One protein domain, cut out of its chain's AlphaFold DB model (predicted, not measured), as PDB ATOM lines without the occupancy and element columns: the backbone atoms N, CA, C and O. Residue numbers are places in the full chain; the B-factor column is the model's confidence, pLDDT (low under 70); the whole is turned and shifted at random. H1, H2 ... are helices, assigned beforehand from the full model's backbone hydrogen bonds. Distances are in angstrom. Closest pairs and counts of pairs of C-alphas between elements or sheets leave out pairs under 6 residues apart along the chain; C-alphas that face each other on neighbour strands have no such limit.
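Overview. This is residues 64 to 130 of the 157 residues of an uncharacterized protein of Candidatus Moranbacteria bacterium (UniProt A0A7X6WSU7). Two helical hairpins, H1 with H2 and H4 with H5, meet where the last residues of H1 pack on H4, and the one hairpin is set steeply to the other. The short helix H3 lies on the chain stretch that leads from the first hairpin to the second. The printed part has 67 residues, with five named helices in the order H1 H2 H3 H4 H5 and no named strand; the class is all helix. It is compact, with a radius of gyration of the C-alphas of 11.4 A, and rounded, spanning 28 by 25 by 20 A.

Arrangement. H1, residues 65 to 76, and H2, residues 80 to 87, form a hairpin and touch, opposite ways at a shallow tilt of 29 degrees; their closest C-alphas, of Ala 74 and Trp 83, are 5.4 A apart. H3, residues 91 to 94, touches no helix but is near H2, the closest C-alphas, of Lys 84 and Thr 93, being 6.8 A apart. H4, residues 101 to 112, touches H1 at a steep tilt of 63 degrees, with residues 105 to 109 alone meeting residues 75 to 76 of H1; the closest C-alphas, of Phe 75 and Ala 105, are 5.1 A apart. H5, residues 116 to 125, forms a hairpin with H4 and touches it, opposite ways at a shallow tilt of 19 degrees; the closest C-alphas, of Ala 107 and Ala 119, are 4.1 A apart. H5 is apart from H1, H2 and H3. Helix packing is mostly aligned, but only just, with 2 of 3 pairs at a shallow tilt. In H1, H2, H4 and H5 every O i to N i+4 pair is within hydrogen-bond range; H3 is too short for one.

Along the chain. H1 begins at C-alpha 65 (-34.587, -7.720, 14.678) and is 16.3 A long. H2 is 10.2 A, H3 5.5 A and H4 16.5 A from first to last C-alpha. H5, 14.3 A, ends at C-alpha 125 (-20.984, 11.385, -3.887).

Size, cuts and confidence. The C-alphas farthest apart, of Pro 65 and Glu 125, are 29.9 A apart. The printed part has no cut, and no link is long. Mean pLDDT of the printed part is 81.2; residues 64 to 67 and 129 to 130 are under 70.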
ATOM      1  N   SER A  64     -35.035  -9.315  10.132       63.62
ATOM      2  CA  SER A  64     -35.038  -9.858  11.486       63.62
ATOM      3  C   SER A  64     -34.525  -8.775  12.446       63.62
ATOM      4  O   SER A  64     -33.604  -8.036  12.077       63.62
ATOM      5  N   PRO A  65     -35.077  -8.664  13.669       68.38
ATOM      6  CA  PRO A  65     -34.587  -7.720  14.678       68.38
ATOM      7  C   PRO A  65     -33.087  -7.872  14.969       68.38
ATOM      8  O   PRO A  65     -32.384  -6.884  15.187       68.38
ATOM      9  N   GLU A  66     -32.576  -9.105  14.898       68.25
ATOM     10  CA  GLU A  66     -31.146  -9.396  15.026       68.25
ATOM     11  C   GLU A  66     -30.327  -8.769  13.899       68.25
ATOM     12  O   GLU A  66     -29.364  -8.061  14.178       68.25
ATOM     13  N   ARG A  67     -30.731  -8.944  12.632       67.75
ATOM     14  CA  ARG A  67     -30.025  -8.312  11.507       67.75
ATOM     15  C   ARG A  67     -30.058  -6.796  11.592       67.75
ATOM     16  O   ARG A  67     -29.060  -6.164  11.254       67.75
ATOM     17  N   HIS A  68     -31.182  -6.222  12.020       71.88
ATOM     18  CA  HIS A  68     -31.299  -4.779  12.199       71.88
ATOM     19  C   HIS A  68     -30.301  -4.286  13.251       71.88
ATOM     20  O   HIS A  68     -29.451  -3.464  12.934       71.88
ATOM     21  N   THR A  69     -30.303  -4.891  14.441       77.69
ATOM     22  CA  THR A  69     -29.370  -4.551  15.527       77.69
ATOM     23  C   THR A  69     -27.903  -4.707  15.111       77.69
ATOM     24  O   THR A  69     -27.076  -3.847  15.408       77.69
ATOM     25  N   THR A  70     -27.547  -5.790  14.413       74.38
ATOM     26  CA  THR A  70     -26.170  -5.995  13.930       74.38
ATOM     27  C   THR A  70     -25.768  -4.943  12.896       74.38
ATOM     28  O   THR A  70     -24.626  -4.490  12.899       74.38
ATOM     29  N   MET A  71     -26.698  -4.535  12.032       76.19
ATOM     30  CA  MET A  71     -26.468  -3.484  11.044       76.19
ATOM     31  C   MET A  71     -26.316  -2.106  11.699       76.19
ATOM     32  O   MET A  71     -25.402  -1.370  11.342       76.19
ATOM     33  N   GLU A  72     -27.169  -1.767  12.671       80.38
ATOM     34  CA  GLU A  72     -27.061  -0.512  13.426       80.38
ATOM     35  C   GLU A  72     -25.706  -0.407  14.119       80.38
ATOM     36  O   GLU A  72     -25.002   0.585  13.934       80.38
ATOM     37  N   LYS A  73     -25.290  -1.473  14.815       80.19
ATOM     38  CA  LYS A  73     -23.968  -1.540  15.445       80.19
ATOM     39  C   LYS A  73     -22.849  -1.298  14.440       80.19
ATOM     40  O   LYS A  73     -21.953  -0.526  14.741       80.19
ATOM     41  N   ALA A  74     -22.922  -1.884  13.245       81.44
ATOM     42  CA  ALA A  74     -21.904  -1.673  12.216       81.44
ATOM     43  C   ALA A  74     -21.775  -0.195  11.801       81.44
ATOM     44  O   ALA A  74     -20.666   0.286  11.590       81.44
ATOM     45  N   PHE A  75     -22.882   0.551  11.729       84.25
ATOM     46  CA  PHE A  75     -22.850   1.989  11.442       84.25
ATOM     47  C   PHE A  75     -22.432   2.844  12.648       84.25
ATOM     48  O   PHE A  75     -21.773   3.871  12.482       84.25
ATOM     49  N   GLU A  76     -22.790   2.442  13.866       81.56
ATOM     50  CA  GLU A  76     -22.398   3.133  15.100       81.56
ATOM     51  C   GLU A  76     -20.903   2.984  15.384       81.56
ATOM     52  O   GLU A  76     -20.226   3.972  15.657       81.56
ATOM     53  N   THR A  77     -20.371   1.768  15.252       82.31
ATOM     54  CA  THR A  77     -18.953   1.459  15.481       82.31
ATOM     55  C   THR A  77     -18.091   1.641  14.242       82.31
ATOM     56  O   THR A  77     -16.883   1.431  14.316       82.31
ATOM     57  N   ASN A  78     -18.699   2.014  13.116       83.19
ATOM     58  CA  ASN A  78     -18.025   2.190  11.838       83.19
ATOM     59  C   ASN A  78     -17.269   0.924  11.363       83.19
ATOM     60  O   ASN A  78     -16.168   0.992  10.826       83.19
ATOM     61  N   ASP A  79     -17.865  -0.252  11.582       85.12
ATOM     62  CA  ASP A  79     -17.278  -1.555  11.258       85.12
ATOM     63  C   ASP A  79     -17.719  -2.045   9.866       85.12
ATOM     64  O   ASP A  79     -18.785  -2.650   9.687       85.12
ATOM     65  N   TYR A  80     -16.861  -1.803   8.870       86.12
ATOM     66  CA  TYR A  80     -17.070  -2.245   7.488       86.12
ATOM     67  C   TYR A  80     -17.187  -3.770   7.359       86.12
ATOM     68  O   TYR A  80     -17.995  -4.259   6.565       86.12
ATOM     69  N   ASN A  81     -16.412  -4.544   8.125       86.81
ATOM     70  CA  ASN A  81     -16.397  -6.004   8.011       86.81
ATOM     71  C   ASN A  81     -17.698  -6.607   8.548       86.81
ATOM     72  O   ASN A  81     -18.297  -7.479   7.904       86.81
ATOM     73  N   LEU A  82     -18.180  -6.089   9.681       86.31
ATOM     74  CA  LEU A  82     -19.479  -6.446  10.240       86.31
ATOM     75  C   LEU A  82     -20.605  -6.110   9.257       86.31
ATOM     76  O   LEU A  82     -21.459  -6.955   8.974       86.31
ATOM     77  N   TRP A  83     -20.564  -4.913   8.667       87.44
ATOM     78  CA  TRP A  83     -21.520  -4.491   7.646       87.44
ATOM     79  C   TRP A  83     -21.488  -5.392   6.401       87.44
ATOM     80  O   TRP A  83     -22.527  -5.891   5.958       87.44
ATOM     81  N   LYS A  84     -20.303  -5.657   5.844       85.31
ATOM     82  CA  LYS A  84     -20.118  -6.457   4.623       85.31
ATOM     83  C   LYS A  84     -20.623  -7.888   4.811       85.31
ATOM     84  O   LYS A  84     -21.311  -8.401   3.926       85.31
ATOM     85  N   SER A  85     -20.364  -8.493   5.972       84.56
ATOM     86  CA  SER A  85     -20.880  -9.818   6.346       84.56
ATOM     87  C   SER A  85     -22.413  -9.864   6.340       84.56
ATOM     88  O   SER A  85     -23.023 -10.808   5.833       84.56
ATOM     89  N   GLN A  86     -23.064  -8.798   6.815       82.00
ATOM     90  CA  GLN A  86     -24.521  -8.696   6.758       82.00
ATOM     91  C   GLN A  86     -25.045  -8.474   5.334       82.00
ATOM     92  O   GLN A  86     -26.129  -8.958   5.000       82.00
ATOM     93  N   MET A  87     -24.297  -7.762   4.492       79.94
ATOM     94  CA  MET A  87     -24.741  -7.378   3.154       79.94
ATOM     95  C   MET A  87     -24.502  -8.433   2.071       79.94
ATOM     96  O   MET A  87     -25.230  -8.424   1.075       79.94
ATOM     97  N   GLY A  88     -23.537  -9.340   2.243       80.44
ATOM     98  CA  GLY A  88     -23.195 -10.356   1.240       80.44
ATOM     99  C   GLY A  88     -22.823  -9.734  -0.114       80.44
ATOM    100  O   GLY A  88     -22.116  -8.727  -0.171       80.44
ATOM    101  N   ASP A  89     -23.356 -10.289  -1.207       75.81
ATOM    102  CA  ASP A  89     -23.020  -9.889  -2.590       75.81
ATOM    103  C   ASP A  89     -23.956  -8.828  -3.197       75.81
ATOM    104  O   ASP A  89     -24.123  -8.701  -4.418       75.81
ATOM    105  N   ARG A  90     -24.604  -8.028  -2.344       76.50
ATOM    106  CA  ARG A  90     -25.508  -6.955  -2.783       76.50
ATOM    107  C   ARG A  90     -24.759  -5.851  -3.529       76.50
ATOM    108  O   ARG A  90     -23.591  -5.576  -3.262       76.50
ATOM    109  N   GLY A  91     -25.471  -5.151  -4.415       76.88
ATOM    110  CA  GLY A  91     -24.886  -4.140  -5.304       76.88
ATOM    111  C   GLY A  91     -24.164  -2.987  -4.612       76.88
ATOM    112  O   GLY A  91     -23.119  -2.568  -5.091       76.88
ATOM    113  N   VAL A  92     -24.644  -2.553  -3.448       80.12
ATOM    114  CA  VAL A  92     -23.978  -1.526  -2.629       80.12
ATOM    115  C   VAL A  92     -22.574  -1.938  -2.184       80.12
ATOM    116  O   VAL A  92     -21.682  -1.103  -2.113       80.12
ATOM    117  N   THR A  93     -22.327  -3.234  -1.986       84.75
ATOM    118  CA  THR A  93     -21.007  -3.740  -1.586       84.75
ATOM    119  C   THR A  93     -19.982  -3.773  -2.723       84.75
ATOM    120  O   THR A  93     -18.837  -4.148  -2.492       84.75
ATOM    121  N   ARG A  94     -20.391  -3.417  -3.951       84.94
ATOM    122  CA  ARG A  94     -19.487  -3.194  -5.093       84.94
ATOM    123  C   ARG A  94     -18.942  -1.768  -5.142       84.94
ATOM    124  O   ARG A  94     -18.000  -1.506  -5.877       84.94
ATOM    125  N   VAL A  95     -19.574  -0.856  -4.408       86.56
ATOM    126  CA  VAL A  95     -19.248   0.572  -4.403       86.56
ATOM    127  C   VAL A  95     -18.651   0.974  -3.059       86.56
ATOM    128  O   VAL A  95     -17.682   1.730  -3.008       86.56
ATOM    129  N   ILE A  96     -19.198   0.422  -1.975       88.06
ATOM    130  CA  ILE A  96     -18.697   0.632  -0.623       88.06
ATOM    131  C   ILE A  96     -17.561  -0.335  -0.311       88.06
ATOM    132  O   ILE A  96     -17.688  -1.546  -0.505       88.06
ATOM    133  N   ASN A  97     -16.475   0.226   0.199       88.56
ATOM    134  CA  ASN A  97     -15.275  -0.438   0.675       88.56
ATOM    135  C   ASN A  97     -14.821   0.234   1.985       88.56
ATOM    136  O   ASN A  97     -15.394   1.234   2.409       88.56
ATOM    137  N   GLU A  98     -13.777  -0.293   2.616       86.06
ATOM    138  CA  GLU A  98     -13.267   0.226   3.891       86.06
ATOM    139  C   GLU A  98     -12.885   1.717   3.829       86.06
ATOM    140  O   GLU A  98     -13.157   2.455   4.767       86.06
ATOM    141  N   SER A  99     -12.361   2.202   2.696       88.56
ATOM    142  CA  SER A  99     -11.918   3.599   2.555       88.56
ATOM    143  C   SER A  99     -13.049   4.628   2.462       88.56
ATOM    144  O   SER A  99     -12.807   5.819   2.644       88.56
ATOM    145  N   ASN A 100     -14.276   4.200   2.146       89.50
ATOM    146  CA  ASN A 100     -15.429   5.093   1.995       89.50
ATOM    147  C   ASN A 100     -16.605   4.730   2.917       89.50
ATOM    148  O   ASN A 100     -17.657   5.377   2.861       89.50
ATOM    149  N   PHE A 101     -16.419   3.727   3.780       89.69
ATOM    150  CA  PHE A 101     -17.433   3.269   4.719       89.69
ATOM    151  C   PHE A 101     -17.821   4.363   5.720       89.69
ATOM    152  O   PHE A 101     -19.006   4.537   5.983       89.69
ATOM    153  N   ASP A 102     -16.864   5.174   6.168       91.38
ATOM    154  CA  ASP A 102     -17.082   6.290   7.097       91.38
ATOM    155  C   ASP A 102     -18.131   7.279   6.579       91.38
ATOM    156  O   ASP A 102     -19.082   7.628   7.282       91.38
ATOM    157  N   ARG A 103     -18.010   7.676   5.304       87.94
ATOM    158  CA  ARG A 103     -18.985   8.551   4.632       87.94
ATOM    159  C   ARG A 103     -20.328   7.848   4.482       87.94
ATOM    160  O   ARG A 103     -21.382   8.451   4.654       87.94
ATOM    161  N   PHE A 104     -20.322   6.549   4.201       88.88
ATOM    162  CA  PHE A 104     -21.561   5.785   4.123       88.88
ATOM    163  C   PHE A 104     -22.277   5.681   5.484       88.88
ATOM    164  O   PHE A 104     -23.504   5.792   5.539       88.88
ATOM    165  N   ALA A 105     -21.531   5.536   6.582       89.69
ATOM    166  CA  ALA A 105     -22.055   5.546   7.943       89.69
ATOM    167  C   ALA A 105     -22.574   6.933   8.352       89.69
ATOM    168  O   ALA A 105     -23.614   7.035   9.003       89.69
ATOM    169  N   GLU A 106     -21.915   8.006   7.918       87.06
ATOM    170  CA  GLU A 106     -22.403   9.378   8.081       87.06
ATOM    171  C   GLU A 106     -23.770   9.569   7.409       87.06
ATOM    172  O   GLU A 106     -24.721  10.007   8.055       87.06
ATOM    173  N   ALA A 107     -23.920   9.117   6.159       84.19
ATOM    174  CA  ALA A 107     -25.205   9.146   5.462       84.19
ATOM    175  C   ALA A 107     -26.298   8.348   6.200       84.19
ATOM    176  O   ALA A 107     -27.470   8.727   6.173       84.19
ATOM    177  N   TYR A 108     -25.945   7.239   6.860       85.88
ATOM    178  CA  TYR A 108     -26.885   6.481   7.693       85.88
ATOM    179  C   TYR A 108     -27.355   7.287   8.912       85.88
ATOM    180  O   TYR A 108     -28.555   7.336   9.181       85.88
ATOM    181  N   ARG A 109     -26.435   7.948   9.625       85.19
ATOM    182  CA  ARG A 109     -26.759   8.759  10.813       85.19
ATOM    183  C   ARG A 109     -27.633   9.960  10.453       85.19
ATOM    184  O   ARG A 109     -28.663  10.163  11.085       85.19
ATOM    185  N   LEU A 110     -27.295  10.666   9.373       83.50
ATOM    186  CA  LEU A 110     -28.097  11.778   8.853       83.50
ATOM    187  C   LEU A 110     -29.516  11.329   8.486       83.50
ATOM    188  O   LEU A 110     -30.494  11.965   8.871       83.50
ATOM    189  N   ALA A 111     -29.652  10.174   7.828       77.50
ATOM    190  CA  ALA A 111     -30.963   9.612   7.526       77.50
ATOM    191  C   ALA A 111     -31.757   9.244   8.798       77.50
ATOM    192  O   ALA A 111     -32.965   9.465   8.834       77.50
ATOM    193  N   LYS A 112     -31.097   8.721   9.845       81.31
ATOM    194  CA  LYS A 112     -31.720   8.400  11.147       81.31
ATOM    195  C   LYS A 112     -32.221   9.653  11.875       81.31
ATOM    196  O   LYS A 112     -33.243   9.593  12.549       81.31
ATOM    197  N   GLU A 113     -31.550  10.786  11.687       79.75
ATOM    198  CA  GLU A 113     -31.965  12.105  12.189       79.75
ATOM    199  C   GLU A 113     -33.065  12.773  11.341       79.75
ATOM    200  O   GLU A 113     -33.515  13.868  11.667       79.75
ATOM    201  N   GLY A 114     -33.507  12.140  10.247       78.25
ATOM    202  CA  GLY A 114     -34.493  12.706   9.320       78.25
ATOM    203  C   GLY A 114     -33.911  13.684   8.293       78.25
ATOM    204  O   GLY A 114     -34.662  14.252   7.505       78.25
ATOM    205  N   LYS A 115     -32.584  13.852   8.246       79.50
ATOM    206  CA  LYS A 115     -31.867  14.695   7.274       79.50
ATOM    207  C   LYS A 115     -31.649  13.933   5.969       79.50
ATOM    208  O   LYS A 115     -30.535  13.552   5.606       79.50
ATOM    209  N   THR A 116     -32.749  13.651   5.278       78.38
ATOM    210  CA  THR A 116     -32.746  12.815   4.071       78.38
ATOM    211  C   THR A 116     -31.951  13.433   2.928       78.38
ATOM    212  O   THR A 116     -31.273  12.693   2.222       78.38
ATOM    213  N   ASP A 117     -31.971  14.758   2.785       78.56
ATOM    214  CA  ASP A 117     -31.287  15.462   1.691       78.56
ATOM    215  C   ASP A 117     -29.760  15.405   1.841       78.56
ATOM    216  O   ASP A 117     -29.046  15.097   0.887       78.56
ATOM    217  N   GLU A 118     -29.250  15.604   3.060       78.94
ATOM    218  CA  GLU A 118     -27.815  15.509   3.363       78.94
ATOM    219  C   GLU A 118     -27.312  14.065   3.205       78.94
ATOM    220  O   GLU A 118     -26.279  13.809   2.580       78.94
ATOM    221  N   ALA A 119     -28.087  13.093   3.698       79.88
ATOM    222  CA  ALA A 119     -27.804  11.678   3.481       79.88
ATOM    223  C   ALA A 119     -27.789  11.316   1.986       79.88
ATOM    224  O   ALA A 119     -26.944  10.534   1.536       79.88
ATOM    225  N   ASP A 120     -28.710  11.883   1.205       77.62
ATOM    226  CA  ASP A 120     -28.805  11.663  -0.235       77.62
ATOM    227  C   ASP A 120     -27.653  12.304  -1.008       77.62
ATOM    228  O   ASP A 120     -27.176  11.707  -1.981       77.62
ATOM    229  N   GLN A 121     -27.149  13.457  -0.567       84.44
ATOM    230  CA  GLN A 121     -25.952  14.064  -1.141       84.44
ATOM    231  C   GLN A 121     -24.747  13.132  -0.984       84.44
ATOM    232  O   GLN A 121     -24.105  12.785  -1.978       84.44
ATOM    233  N   ILE A 122     -24.497  12.624   0.225       83.69
ATOM    234  CA  ILE A 122     -23.374  11.709   0.470       83.69
ATOM    235  C   ILE A 122     -23.539  10.409  -0.328       83.69
ATOM    236  O   ILE A 122     -22.592   9.906  -0.933       83.69
ATOM    237  N   ARG A 123     -24.758   9.865  -0.415       83.69
ATOM    238  CA  ARG A 123     -25.033   8.686  -1.260       83.69
ATOM    239  C   ARG A 123     -24.786   8.964  -2.744       83.69
ATOM    240  O   ARG A 123     -24.388   8.052  -3.470       83.69
ATOM    241  N   SER A 124     -25.010  10.193  -3.202       83.12
ATOM    242  CA  SER A 124     -24.706  10.625  -4.571       83.12
ATOM    243  C   SER A 124     -23.200  10.725  -4.808       83.12
ATOM    244  O   SER A 124     -22.713  10.201  -5.810       83.12
ATOM    245  N   GLU A 125     -22.455  11.314  -3.867       84.06
ATOM    246  CA  GLU A 125     -20.984  11.385  -3.887       84.06
ATOM    247  C   GLU A 125     -20.357   9.989  -3.952       84.06
ATOM    248  O   GLU A 125     -19.468   9.720  -4.761       84.06
ATOM    249  N   LEU A 126     -20.900   9.064  -3.161       84.62
ATOM    250  CA  LEU A 126     -20.506   7.660  -3.145       84.62
ATOM    251  C   LEU A 126     -21.013   6.875  -4.358       84.62
ATOM    252  O   LEU A 126     -20.781   5.676  -4.424       84.62
ATOM    253  N   LYS A 127     -21.697   7.503  -5.325       85.31
ATOM    254  CA  LYS A 127     -22.243   6.857  -6.533       85.31
ATOM    255  C   LYS A 127     -23.183   5.683  -6.223       85.31
ATOM    256  O   LYS A 127     -23.268   4.724  -6.986       85.31
ATOM    257  N   LEU A 128     -23.909   5.759  -5.106       78.00
ATOM    258  CA  LEU A 128     -24.909   4.762  -4.706       78.00
ATOM    259  C   LEU A 128     -26.266   4.960  -5.395       78.00
ATOM    260  O   LEU A 128     -27.125   4.074  -5.357       78.00
ATOM    261  N   ARG A 129     -26.475   6.120  -6.028       66.31
ATOM    262  CA  ARG A 129     -27.666   6.424  -6.829       66.31
ATOM    263  C   ARG A 129     -27.422   6.100  -8.300       66.31
ATOM    264  O   ARG A 129     -26.348   6.380  -8.830       66.31
ATOM    265  N   THR A 130     -28.441   5.588  -8.995       52.41
ATOM    266  CA  THR A 130     -28.423   5.647 -10.464       52.41
ATOM    267  C   THR A 130     -28.712   7.078 -10.922       52.41
ATOM    268  O   THR A 130     -29.373   7.838 -10.213       52.41
TER     269      THR A 130